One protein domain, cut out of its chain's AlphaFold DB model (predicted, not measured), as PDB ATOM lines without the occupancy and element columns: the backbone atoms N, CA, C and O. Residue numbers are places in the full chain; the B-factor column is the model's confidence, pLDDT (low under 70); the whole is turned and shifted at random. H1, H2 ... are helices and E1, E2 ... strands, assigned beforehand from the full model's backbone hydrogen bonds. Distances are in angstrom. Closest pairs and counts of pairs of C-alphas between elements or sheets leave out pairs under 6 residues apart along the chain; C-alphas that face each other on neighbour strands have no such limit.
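What this domain is: This is residues 81 to 144 of the 144 residues of the protein "Guanylate cyclase (inferred by orthology to a zebrafish protein)" of Strongyloides venezuelensis (UniProt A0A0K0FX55). A long ribbon of two parallel strands, E1 and E2, runs through the middle, with helix H1 packed along one side and the shorter helix H2 packed on the other, both running back against the strands. The outline is only just flat, spanning 40 by 27 by 9 A. The printed part has 64 residues, with two named strands and two named helices in the order E1, H1, E2, H2; the class is mixed, helices and strands. The whole is loose, with a radius of gyration of the C-alphas of 13.7 A.

Where its parts are: E1, residues 83 to 91, begins with C-alpha 83 at (-24.285, -40.407, 51.326) and is 25.9 A long. H1, residues 98 to 111, is 19.9 A long. E2, residues 120 to 128, is 25.9 A long and begins with C-alpha 120 at (-23.144, -41.066, 46.655). H2, residues 134 to 143, is 14.6 A long and ends with C-alpha 143 at (-36.883, -44.466, 57.606).

How they stand to each other: E1 and E2 are parallel neighbours, at 22 degrees; N 84 and O 120, at 2.9 A, and N 122 and O 84, at 2.8 A, are within hydrogen-bond range. E1, H1 and E2 form a strand-helix-strand unit, two parallel neighbour strands with a helix between them along the chain, and its crossover is right-handed. The closest C-alphas of H1 and E2 are those of Glu 99 and Gln 125, 7.0 A apart. The closest of H2 and E1 are those of Gly 87 and Met 142, at 6.5 A; of H2 and E2, those of Ala 128 and Gly 135, at 5.2 A. H1 and H2 are apart. In H1 and H2 every O i to N i+4 pair is within hydrogen-bond range.

The domain as a whole: The two C-alphas farthest apart, those of Gly 113 and Ser 132, are 40.2 A apart. The printed part has no cut and ends at residue 144, the chain's last residue. The link from E2 to H2 is tight; those from E1 to H1 and from H1 to E2 are short, and no link is long. The mean pLDDT of the printed part is 87.6; residues 81 and 130 are under 70.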
ATOM      1  N   ASP A  81     -19.201 -36.976  53.227       58.41
ATOM      2  CA  ASP A  81     -20.063 -36.115  54.047       58.41
ATOM      3  C   ASP A  81     -21.525 -36.066  53.538       58.41
ATOM      4  O   ASP A  81     -22.383 -35.463  54.185       58.41
ATOM      5  N   LYS A  82     -21.836 -36.697  52.390       73.88
ATOM      6  CA  LYS A  82     -23.179 -36.771  51.790       73.88
ATOM      7  C   LYS A  82     -23.437 -38.110  51.082       73.88
ATOM      8  O   LYS A  82     -23.454 -38.171  49.855       73.88
ATOM      9  N   VAL A  83     -23.669 -39.173  51.850       87.00
ATOM     10  CA  VAL A  83     -24.285 -40.407  51.326       87.00
ATOM     11  C   VAL A  83     -25.792 -40.335  51.558       87.00
ATOM     12  O   VAL A  83     -26.235 -40.178  52.696       87.00
ATOM     13  N   ILE A  84     -26.587 -40.414  50.489       91.69
ATOM     14  CA  ILE A  84     -28.054 -40.415  50.565       91.69
ATOM     15  C   ILE A  84     -28.563 -41.853  50.579       91.69
ATOM     16  O   ILE A  84     -28.314 -42.614  49.652       91.69
ATOM     17  N   LYS A  85     -29.337 -42.210  51.601       91.75
ATOM     18  CA  LYS A  85     -29.989 -43.519  51.692       91.75
ATOM     19  C   LYS A  85     -31.305 -43.518  50.916       91.75
ATOM     20  O   LYS A  85     -32.126 -42.622  51.102       91.75
ATOM     21  N   ILE A  86     -31.506 -44.516  50.063       92.81
ATOM     22  CA  ILE A  86     -32.707 -44.692  49.242       92.81
ATOM     23  C   ILE A  86     -33.287 -46.076  49.531       92.81
ATOM     24  O   ILE A  86     -32.630 -47.087  49.295       92.81
ATOM     25  N   GLY A  87     -34.519 -46.114  50.038       92.25
ATOM     26  CA  GLY A  87     -35.250 -47.350  50.312       92.25
ATOM     27  C   GLY A  87     -36.038 -47.843  49.096       92.25
ATOM     28  O   GLY A  87     -36.796 -47.080  48.501       92.25
ATOM     29  N   HIS A  88     -35.904 -49.122  48.760       92.12
ATOM     30  CA  HIS A  88     -36.699 -49.827  47.756       92.12
ATOM     31  C   HIS A  88     -37.516 -50.943  48.424       92.12
ATOM     32  O   HIS A  88     -36.970 -51.757  49.169       92.12
ATOM     33  N   ILE A  89     -38.823 -50.989  48.132       91.12
ATOM     34  CA  ILE A  89     -39.731 -52.054  48.580       91.12
ATOM     35  C   ILE A  89     -40.214 -52.828  47.362       91.12
ATOM     36  O   ILE A  89     -41.052 -52.343  46.601       91.12
ATOM     37  N   GLY A  90     -39.696 -54.040  47.201       88.12
ATOM     38  CA  GLY A  90     -40.167 -54.981  46.195       88.12
ATOM     39  C   GLY A  90     -41.379 -55.780  46.681       88.12
ATOM     40  O   GLY A  90     -41.545 -56.016  47.876       88.12
ATOM     41  N   SER A  91     -42.202 -56.255  45.746       84.31
ATOM     42  CA  SER A  91     -43.183 -57.315  46.012       84.31
ATOM     43  C   SER A  91     -42.612 -58.660  45.587       84.31
ATOM     44  O   SER A  91     -41.950 -58.758  44.547       84.31
ATOM     45  N   LEU A  92     -42.923 -59.715  46.345       78.69
ATOM     46  CA  LEU A  92     -42.561 -61.082  45.972       78.69
ATOM     47  C   LEU A  92     -43.092 -61.392  44.560       78.69
ATOM     48  O   LEU A  92     -44.249 -61.104  44.253       78.69
ATOM     49  N   ASN A  93     -42.233 -61.941  43.698       76.62
ATOM     50  CA  ASN A  93     -42.527 -62.350  42.316       76.62
ATOM     51  C   ASN A  93     -43.002 -61.253  41.342       76.62
ATOM     52  O   ASN A  93     -43.247 -61.557  40.178       76.62
ATOM     53  N   ALA A  94     -43.103 -59.988  41.764       82.12
ATOM     54  CA  ALA A  94     -43.491 -58.899  40.866       82.12
ATOM     55  C   ALA A  94     -42.332 -58.470  39.955       82.12
ATOM     56  O   ALA A  94     -42.536 -58.205  38.773       82.12
ATOM     57  N   MET A  95     -41.115 -58.417  40.509       82.75
ATOM     58  CA  MET A  95     -39.899 -58.075  39.770       82.75
ATOM     59  C   MET A  95     -38.695 -58.844  40.334       82.75
ATOM     60  O   MET A  95     -37.938 -58.314  41.151       82.75
ATOM     61  N   PRO A  96     -38.522 -60.119  39.941       84.00
ATOM     62  CA  PRO A  96     -37.342 -60.890  40.313       84.00
ATOM     63  C   PRO A  96     -36.065 -60.185  39.841       84.00
ATOM     64  O   PRO A  96     -35.968 -59.777  38.686       84.00
ATOM     65  N   GLY A  97     -35.087 -60.034  40.735       86.81
ATOM     66  CA  GLY A  97     -33.810 -59.392  40.412       86.81
ATOM     67  C   GLY A  97     -33.841 -57.862  40.393       86.81
ATOM     68  O   GLY A  97     -32.873 -57.256  39.932       86.81
ATOM     69  N   ALA A  98     -34.902 -57.230  40.910       88.50
ATOM     70  CA  ALA A  98     -34.947 -55.780  41.101       88.50
ATOM     71  C   ALA A  98     -33.714 -55.264  41.858       88.50
ATOM     72  O   ALA A  98     -33.169 -54.221  41.506       88.50
ATOM     73  N   GLU A  99     -33.222 -56.031  42.835       89.44
ATOM     74  CA  GLU A  99     -32.066 -55.646  43.635       89.44
ATOM     75  C   GLU A  99     -30.787 -55.532  42.809       89.44
ATOM     76  O   GLU A  99     -30.044 -54.557  42.940       89.44
ATOM     77  N   SER A 100     -30.571 -56.487  41.905       91.38
ATOM     78  CA  SER A 100     -29.418 -56.498  41.007       91.38
ATOM     79  C   SER A 100     -29.505 -55.414  39.937       91.38
ATOM     80  O   SER A 100     -28.476 -54.874  39.534       91.38
ATOM     81  N   ILE A 101     -30.712 -55.103  39.457       94.19
ATOM     82  CA  ILE A 101     -30.930 -54.038  38.470       94.19
ATOM     83  C   ILE A 101     -30.636 -52.676  39.104       94.19
ATOM     84  O   ILE A 101     -29.933 -51.867  38.507       94.19
ATOM     85  N   LEU A 102     -31.118 -52.432  40.324       93.56
ATOM     86  CA  LEU A 102     -30.875 -51.169  41.021       93.56
ATOM     87  C   LEU A 102     -29.389 -50.950  41.325       93.56
ATOM     88  O   LEU A 102     -28.894 -49.836  41.159       93.56
ATOM     89  N   GLU A 103     -28.662 -52.006  41.698       93.44
ATOM     90  CA  GLU A 103     -27.214 -51.917  41.902       93.44
ATOM     91  C   GLU A 103     -26.470 -51.635  40.589       93.44
ATOM     92  O   GLU A 103     -25.551 -50.816  40.555       93.44
ATOM     93  N   MET A 104     -26.891 -52.251  39.479       95.25
ATOM     94  CA  MET A 104     -26.349 -51.930  38.157       95.25
ATOM     95  C   MET A 104     -26.587 -50.464  37.797       95.25
ATOM     96  O   MET A 104     -25.638 -49.774  37.438       95.25
ATOM     97  N   CYS A 105     -27.807 -49.956  37.983       95.31
ATOM     98  CA  CYS A 105     -28.110 -48.550  37.733       95.31
ATOM     99  C   CYS A 105     -27.240 -47.616  38.588       95.31
ATOM    100  O   CYS A 105     -26.766 -46.597  38.094       95.31
ATOM    101  N   ARG A 106     -26.986 -47.958  39.857       95.00
ATOM    102  CA  ARG A 106     -26.072 -47.187  40.711       95.00
ATOM    103  C   ARG A 106     -24.647 -47.179  40.149       95.00
ATOM    104  O   ARG A 106     -24.017 -46.124  40.125       95.00
ATOM    105  N   ASN A 107     -24.146 -48.322  39.688       95.00
ATOM    106  CA  ASN A 107     -22.814 -48.420  39.088       95.00
ATOM    107  C   ASN A 107     -22.706 -47.634  37.775       95.00
ATOM    108  O   ASN A 107     -21.690 -46.978  37.544       95.00
ATOM    109  N   ASP A 108     -23.758 -47.631  36.958       97.00
ATOM    110  CA  ASP A 108     -23.816 -46.822  35.740       97.00
ATOM    111  C   ASP A 108     -23.753 -45.325  36.075       97.00
ATOM    112  O   ASP A 108     -22.952 -44.595  35.493       97.00
ATOM    113  N   LEU A 109     -24.492 -44.869  37.094       95.81
ATOM    114  CA  LEU A 109     -24.430 -43.478  37.562       95.81
ATOM    115  C   LEU A 109     -23.036 -43.085  38.087       95.81
ATOM    116  O   LEU A 109     -22.624 -41.931  37.943       95.81
ATOM    117  N   TRP A 110     -22.300 -44.027  38.680       94.38
ATOM    118  CA  TRP A 110     -20.889 -43.847  39.036       94.38
ATOM    119  C   TRP A 110     -19.997 -43.750  37.795       94.38
ATOM    120  O   TRP A 110     -19.144 -42.867  37.715       94.38
ATOM    121  N   SER A 111     -20.209 -44.619  36.806       95.50
ATOM    122  CA  SER A 111     -19.453 -44.611  35.550       95.50
ATOM    123  C   SER A 111     -19.666 -43.327  34.744       95.50
ATOM    124  O   SER A 111     -18.744 -42.853  34.083       95.50
ATOM    125  N   GLU A 112     -20.866 -42.750  34.793       96.38
ATOM    126  CA  GLU A 112     -21.199 -41.482  34.137       96.38
ATOM    127  C   GLU A 112     -20.694 -40.250  34.913       96.38
ATOM    128  O   GLU A 112     -20.784 -39.124  34.422       96.38
ATOM    129  N   GLY A 113     -20.143 -40.442  36.117       93.00
ATOM    130  CA  GLY A 113     -19.655 -39.367  36.984       93.00
ATOM    131  C   GLY A 113     -20.761 -38.544  37.651       93.00
ATOM    132  O   GLY A 113     -20.477 -37.478  38.206       93.00
ATOM    133  N   ILE A 114     -22.014 -39.016  37.600       93.94
ATOM    134  CA  ILE A 114     -23.152 -38.415  38.311       93.94
ATOM    135  C   ILE A 114     -22.984 -38.643  39.814       93.94
ATOM    136  O   ILE A 114     -23.119 -37.705  40.604       93.94
ATOM    137  N   LEU A 115     -22.659 -39.879  40.195       93.81
ATOM    138  CA  LEU A 115     -22.204 -40.215  41.539       93.81
ATOM    139  C   LEU A 115     -20.682 -40.109  41.604       93.81
ATOM    140  O   LEU A 115     -19.978 -40.355  40.625       93.81
ATOM    141  N   ASN A 116     -20.181 -39.690  42.757       91.62
ATOM    142  CA  ASN A 116     -18.759 -39.521  43.011       91.62
ATOM    143  C   ASN A 116     -18.485 -39.510  44.520       91.62
ATOM    144  O   ASN A 116     -19.397 -39.573  45.343       91.62
ATOM    145  N   ASP A 117     -17.219 -39.345  44.889       89.06
ATOM    146  CA  ASP A 117     -16.782 -39.324  46.289       89.06
ATOM    147  C   ASP A 117     -17.483 -38.247  47.148       89.06
ATOM    148  O   ASP A 117     -17.590 -38.391  48.365       89.06
ATOM    149  N   ASN A 118     -17.987 -37.169  46.532       89.38
ATOM    150  CA  ASN A 118     -18.681 -36.083  47.230       89.38
ATOM    151  C   ASN A 118     -20.205 -36.276  47.303       89.38
ATOM    152  O   ASN A 118     -20.869 -35.575  48.073       89.38
ATOM    153  N   PHE A 119     -20.766 -37.147  46.465       90.19
ATOM    154  CA  PHE A 119     -22.198 -37.386  46.348       90.19
ATOM    155  C   PHE A 119     -22.446 -38.827  45.912       90.19
ATOM    156  O   PHE A 119     -22.279 -39.173  44.742       90.19
ATOM    157  N   ASP A 120     -22.872 -39.649  46.867       92.19
ATOM    158  CA  ASP A 120     -23.144 -41.066  46.655       92.19
ATOM    159  C   ASP A 120     -24.527 -41.442  47.200       92.19
ATOM    160  O   ASP A 120     -25.106 -40.733  48.031       92.19
ATOM    161  N   ILE A 121     -25.055 -42.570  46.735       92.94
ATOM    162  CA  ILE A 121     -26.315 -43.146  47.196       92.94
ATOM    163  C   ILE A 121     -26.080 -44.536  47.791       92.94
ATOM    164  O   ILE A 121     -25.297 -45.322  47.269       92.94
ATOM    165  N   GLU A 122     -26.787 -44.855  48.865       91.50
ATOM    166  CA  GLU A 122     -26.830 -46.183  49.476       91.50
ATOM    167  C   GLU A 122     -28.233 -46.756  49.272       91.50
ATOM    168  O   GLU A 122     -29.227 -46.126  49.642       91.50
ATOM    169  N   LEU A 123     -28.324 -47.938  48.664       92.44
ATOM    170  CA  LEU A 123     -29.596 -48.604  48.400       92.44
ATOM    171  C   LEU A 123     -29.944 -49.542  49.560       92.44
ATOM    172  O   LEU A 123     -29.231 -50.508  49.820       92.44
ATOM    173  N   ILE A 124     -31.067 -49.282  50.227       91.25
ATOM    174  CA  ILE A 124     -31.648 -50.154  51.252       91.25
ATOM    175  C   ILE A 124     -32.814 -50.887  50.608       91.25
ATOM    176  O   ILE A 124     -33.718 -50.258  50.065       91.25
ATOM    177  N   GLN A 125     -32.793 -52.214  50.631       89.25
ATOM    178  CA  GLN A 125     -33.740 -53.018  49.866       89.25
ATOM    179  C   GLN A 125     -34.478 -53.978  50.787       89.25
ATOM    180  O   GLN A 125     -33.855 -54.708  51.554       89.25
ATOM    181  N   SER A 126     -35.806 -53.983  50.703       89.25
ATOM    182  CA  SER A 126     -36.663 -54.901  51.445       89.25
ATOM    183  C   SER A 126     -37.786 -55.420  50.553       89.25
ATOM    184  O   SER A 126     -38.145 -54.808  49.545       89.25
ATOM    185  N   ARG A 127     -38.341 -56.576  50.907       85.50
ATOM    186  CA  ARG A 127     -39.477 -57.177  50.206       85.50
ATOM    187  C   ARG A 127     -40.681 -57.187  51.137       85.50
ATOM    188  O   ARG A 127     -40.554 -57.588  52.287       85.50
ATOM    189  N   ALA A 128     -41.838 -56.774  50.628       82.69
ATOM    190  CA  ALA A 128     -43.121 -56.882  51.314       82.69
ATOM    191  C   ALA A 128     -44.013 -57.868  50.548       82.69
ATOM    192  O   ALA A 128     -44.185 -57.751  49.332       82.69
ATOM    193  N   CYS A 129     -44.562 -58.860  51.242       73.50
ATOM    194  CA  CYS A 129     -45.257 -59.991  50.647       73.50
ATOM    195  C   CYS A 129     -46.699 -60.131  51.160       73.50
ATOM    196  O   CYS A 129     -47.088 -61.124  51.772       73.50
ATOM    197  N   GLY A 130     -47.540 -59.180  50.751       65.94
ATOM    198  CA  GLY A 130     -48.951 -59.461  50.484       65.94
ATOM    199  C   GLY A 130     -49.958 -59.164  51.592       65.94
ATOM    200  O   GLY A 130     -51.154 -59.228  51.304       65.94
ATOM    201  N   GLN A 131     -49.553 -58.779  52.805       71.50
ATOM    202  CA  GLN A 131     -50.533 -58.307  53.789       71.50
ATOM    203  C   GLN A 131     -50.867 -56.827  53.579       71.50
ATOM    204  O   GLN A 131     -50.005 -55.989  53.290       71.50
ATOM    205  N   SER A 132     -52.147 -56.482  53.754       72.81
ATOM    206  CA  SER A 132     -52.551 -55.075  53.830       72.81
ATOM    207  C   SER A 132     -51.737 -54.416  54.951       72.81
ATOM    208  O   SER A 132     -51.688 -54.956  56.051       72.81
ATOM    209  N   TYR A 133     -51.086 -53.286  54.664       84.00
ATOM    210  CA  TYR A 133     -50.188 -52.526  55.560       84.00
ATOM    211  C   TYR A 133     -48.745 -53.029  55.738       84.00
ATOM    212  O   TYR A 133     -47.937 -52.283  56.287       84.00
ATOM    213  N   GLU A 134     -48.363 -54.200  55.226       85.81
ATOM    214  CA  GLU A 134     -46.982 -54.705  55.361       85.81
ATOM    215  C   GLU A 134     -45.960 -53.783  54.688       85.81
ATOM    216  O   GLU A 134     -44.984 -53.376  55.310       85.81
ATOM    217  N   GLY A 135     -46.240 -53.350  53.455       85.69
ATOM    218  CA  GLY A 135     -45.381 -52.393  52.754       85.69
ATOM    219  C   GLY A 135     -45.255 -51.049  53.482       85.69
ATOM    220  O   GLY A 135     -44.214 -50.408  53.404       85.69
ATOM    221  N   VAL A 136     -46.281 -50.637  54.238       88.38
ATOM    222  CA  VAL A 136     -46.236 -49.408  55.051       88.38
ATOM    223  C   VAL A 136     -45.351 -49.603  56.281       88.38
ATOM    224  O   VAL A 136     -44.564 -48.719  56.603       88.38
ATOM    225  N   ALA A 137     -45.453 -50.753  56.950       89.50
ATOM    226  CA  ALA A 137     -44.607 -51.082  58.094       89.50
ATOM    227  C   ALA A 137     -43.128 -51.169  57.690       89.50
ATOM    228  O   ALA A 137     -42.284 -50.561  58.340       89.50
ATOM    229  N   VAL A 138     -42.834 -51.836  56.571       89.25
ATOM    230  CA  VAL A 138     -41.480 -51.924  56.005       89.25
ATOM    231  C   VAL A 138     -40.953 -50.541  55.605       89.25
ATOM    232  O   VAL A 138     -39.802 -50.218  55.881       89.25
ATOM    233  N   ALA A 139     -41.790 -49.685  55.006       88.88
ATOM    234  CA  ALA A 139     -41.399 -48.312  54.686       88.88
ATOM    235  C   ALA A 139     -41.057 -47.487  55.936       88.88
ATOM    236  O   ALA A 139     -40.095 -46.721  55.914       88.88
ATOM    237  N   ALA A 140     -41.837 -47.639  57.010       92.00
ATOM    238  CA  ALA A 140     -41.588 -46.955  58.274       92.00
ATOM    239  C   ALA A 140     -40.288 -47.437  58.938       92.00
ATOM    240  O   ALA A 140     -39.521 -46.609  59.418       92.00
ATOM    241  N   ASP A 141     -40.023 -48.746  58.910       88.81
ATOM    242  CA  ASP A 141     -38.805 -49.355  59.459       88.81
ATOM    243  C   ASP A 141     -37.536 -48.882  58.734       88.81
ATOM    244  O   ASP A 141     -36.526 -48.606  59.364       88.81
ATOM    245  N   MET A 142     -37.596 -48.681  57.413       87.81
ATOM    246  CA  MET A 142     -36.446 -48.182  56.647       87.81
ATOM    247  C   MET A 142     -36.117 -46.699  56.880       87.81
ATOM    248  O   MET A 142     -35.034 -46.255  56.492       87.81
ATOM    249  N   PHE A 143     -37.048 -45.915  57.427       81.50
ATOM    250  CA  PHE A 143     -36.883 -44.466  57.606       81.50
ATOM    251  C   PHE A 143     -36.569 -44.061  59.053       81.50
ATOM    252  O   PHE A 143     -36.210 -42.906  59.297       81.50
ATOM    253  N   HIS A 144     -36.746 -44.976  60.004       71.44
ATOM    254  CA  HIS A 144     -36.489 -44.769  61.429       71.44
ATOM    255  C   HIS A 144     -35.095 -45.264  61.828       71.44
ATOM    256  O   HIS A 144     -34.513 -44.627  62.736       71.44
TER     257      HIS A 144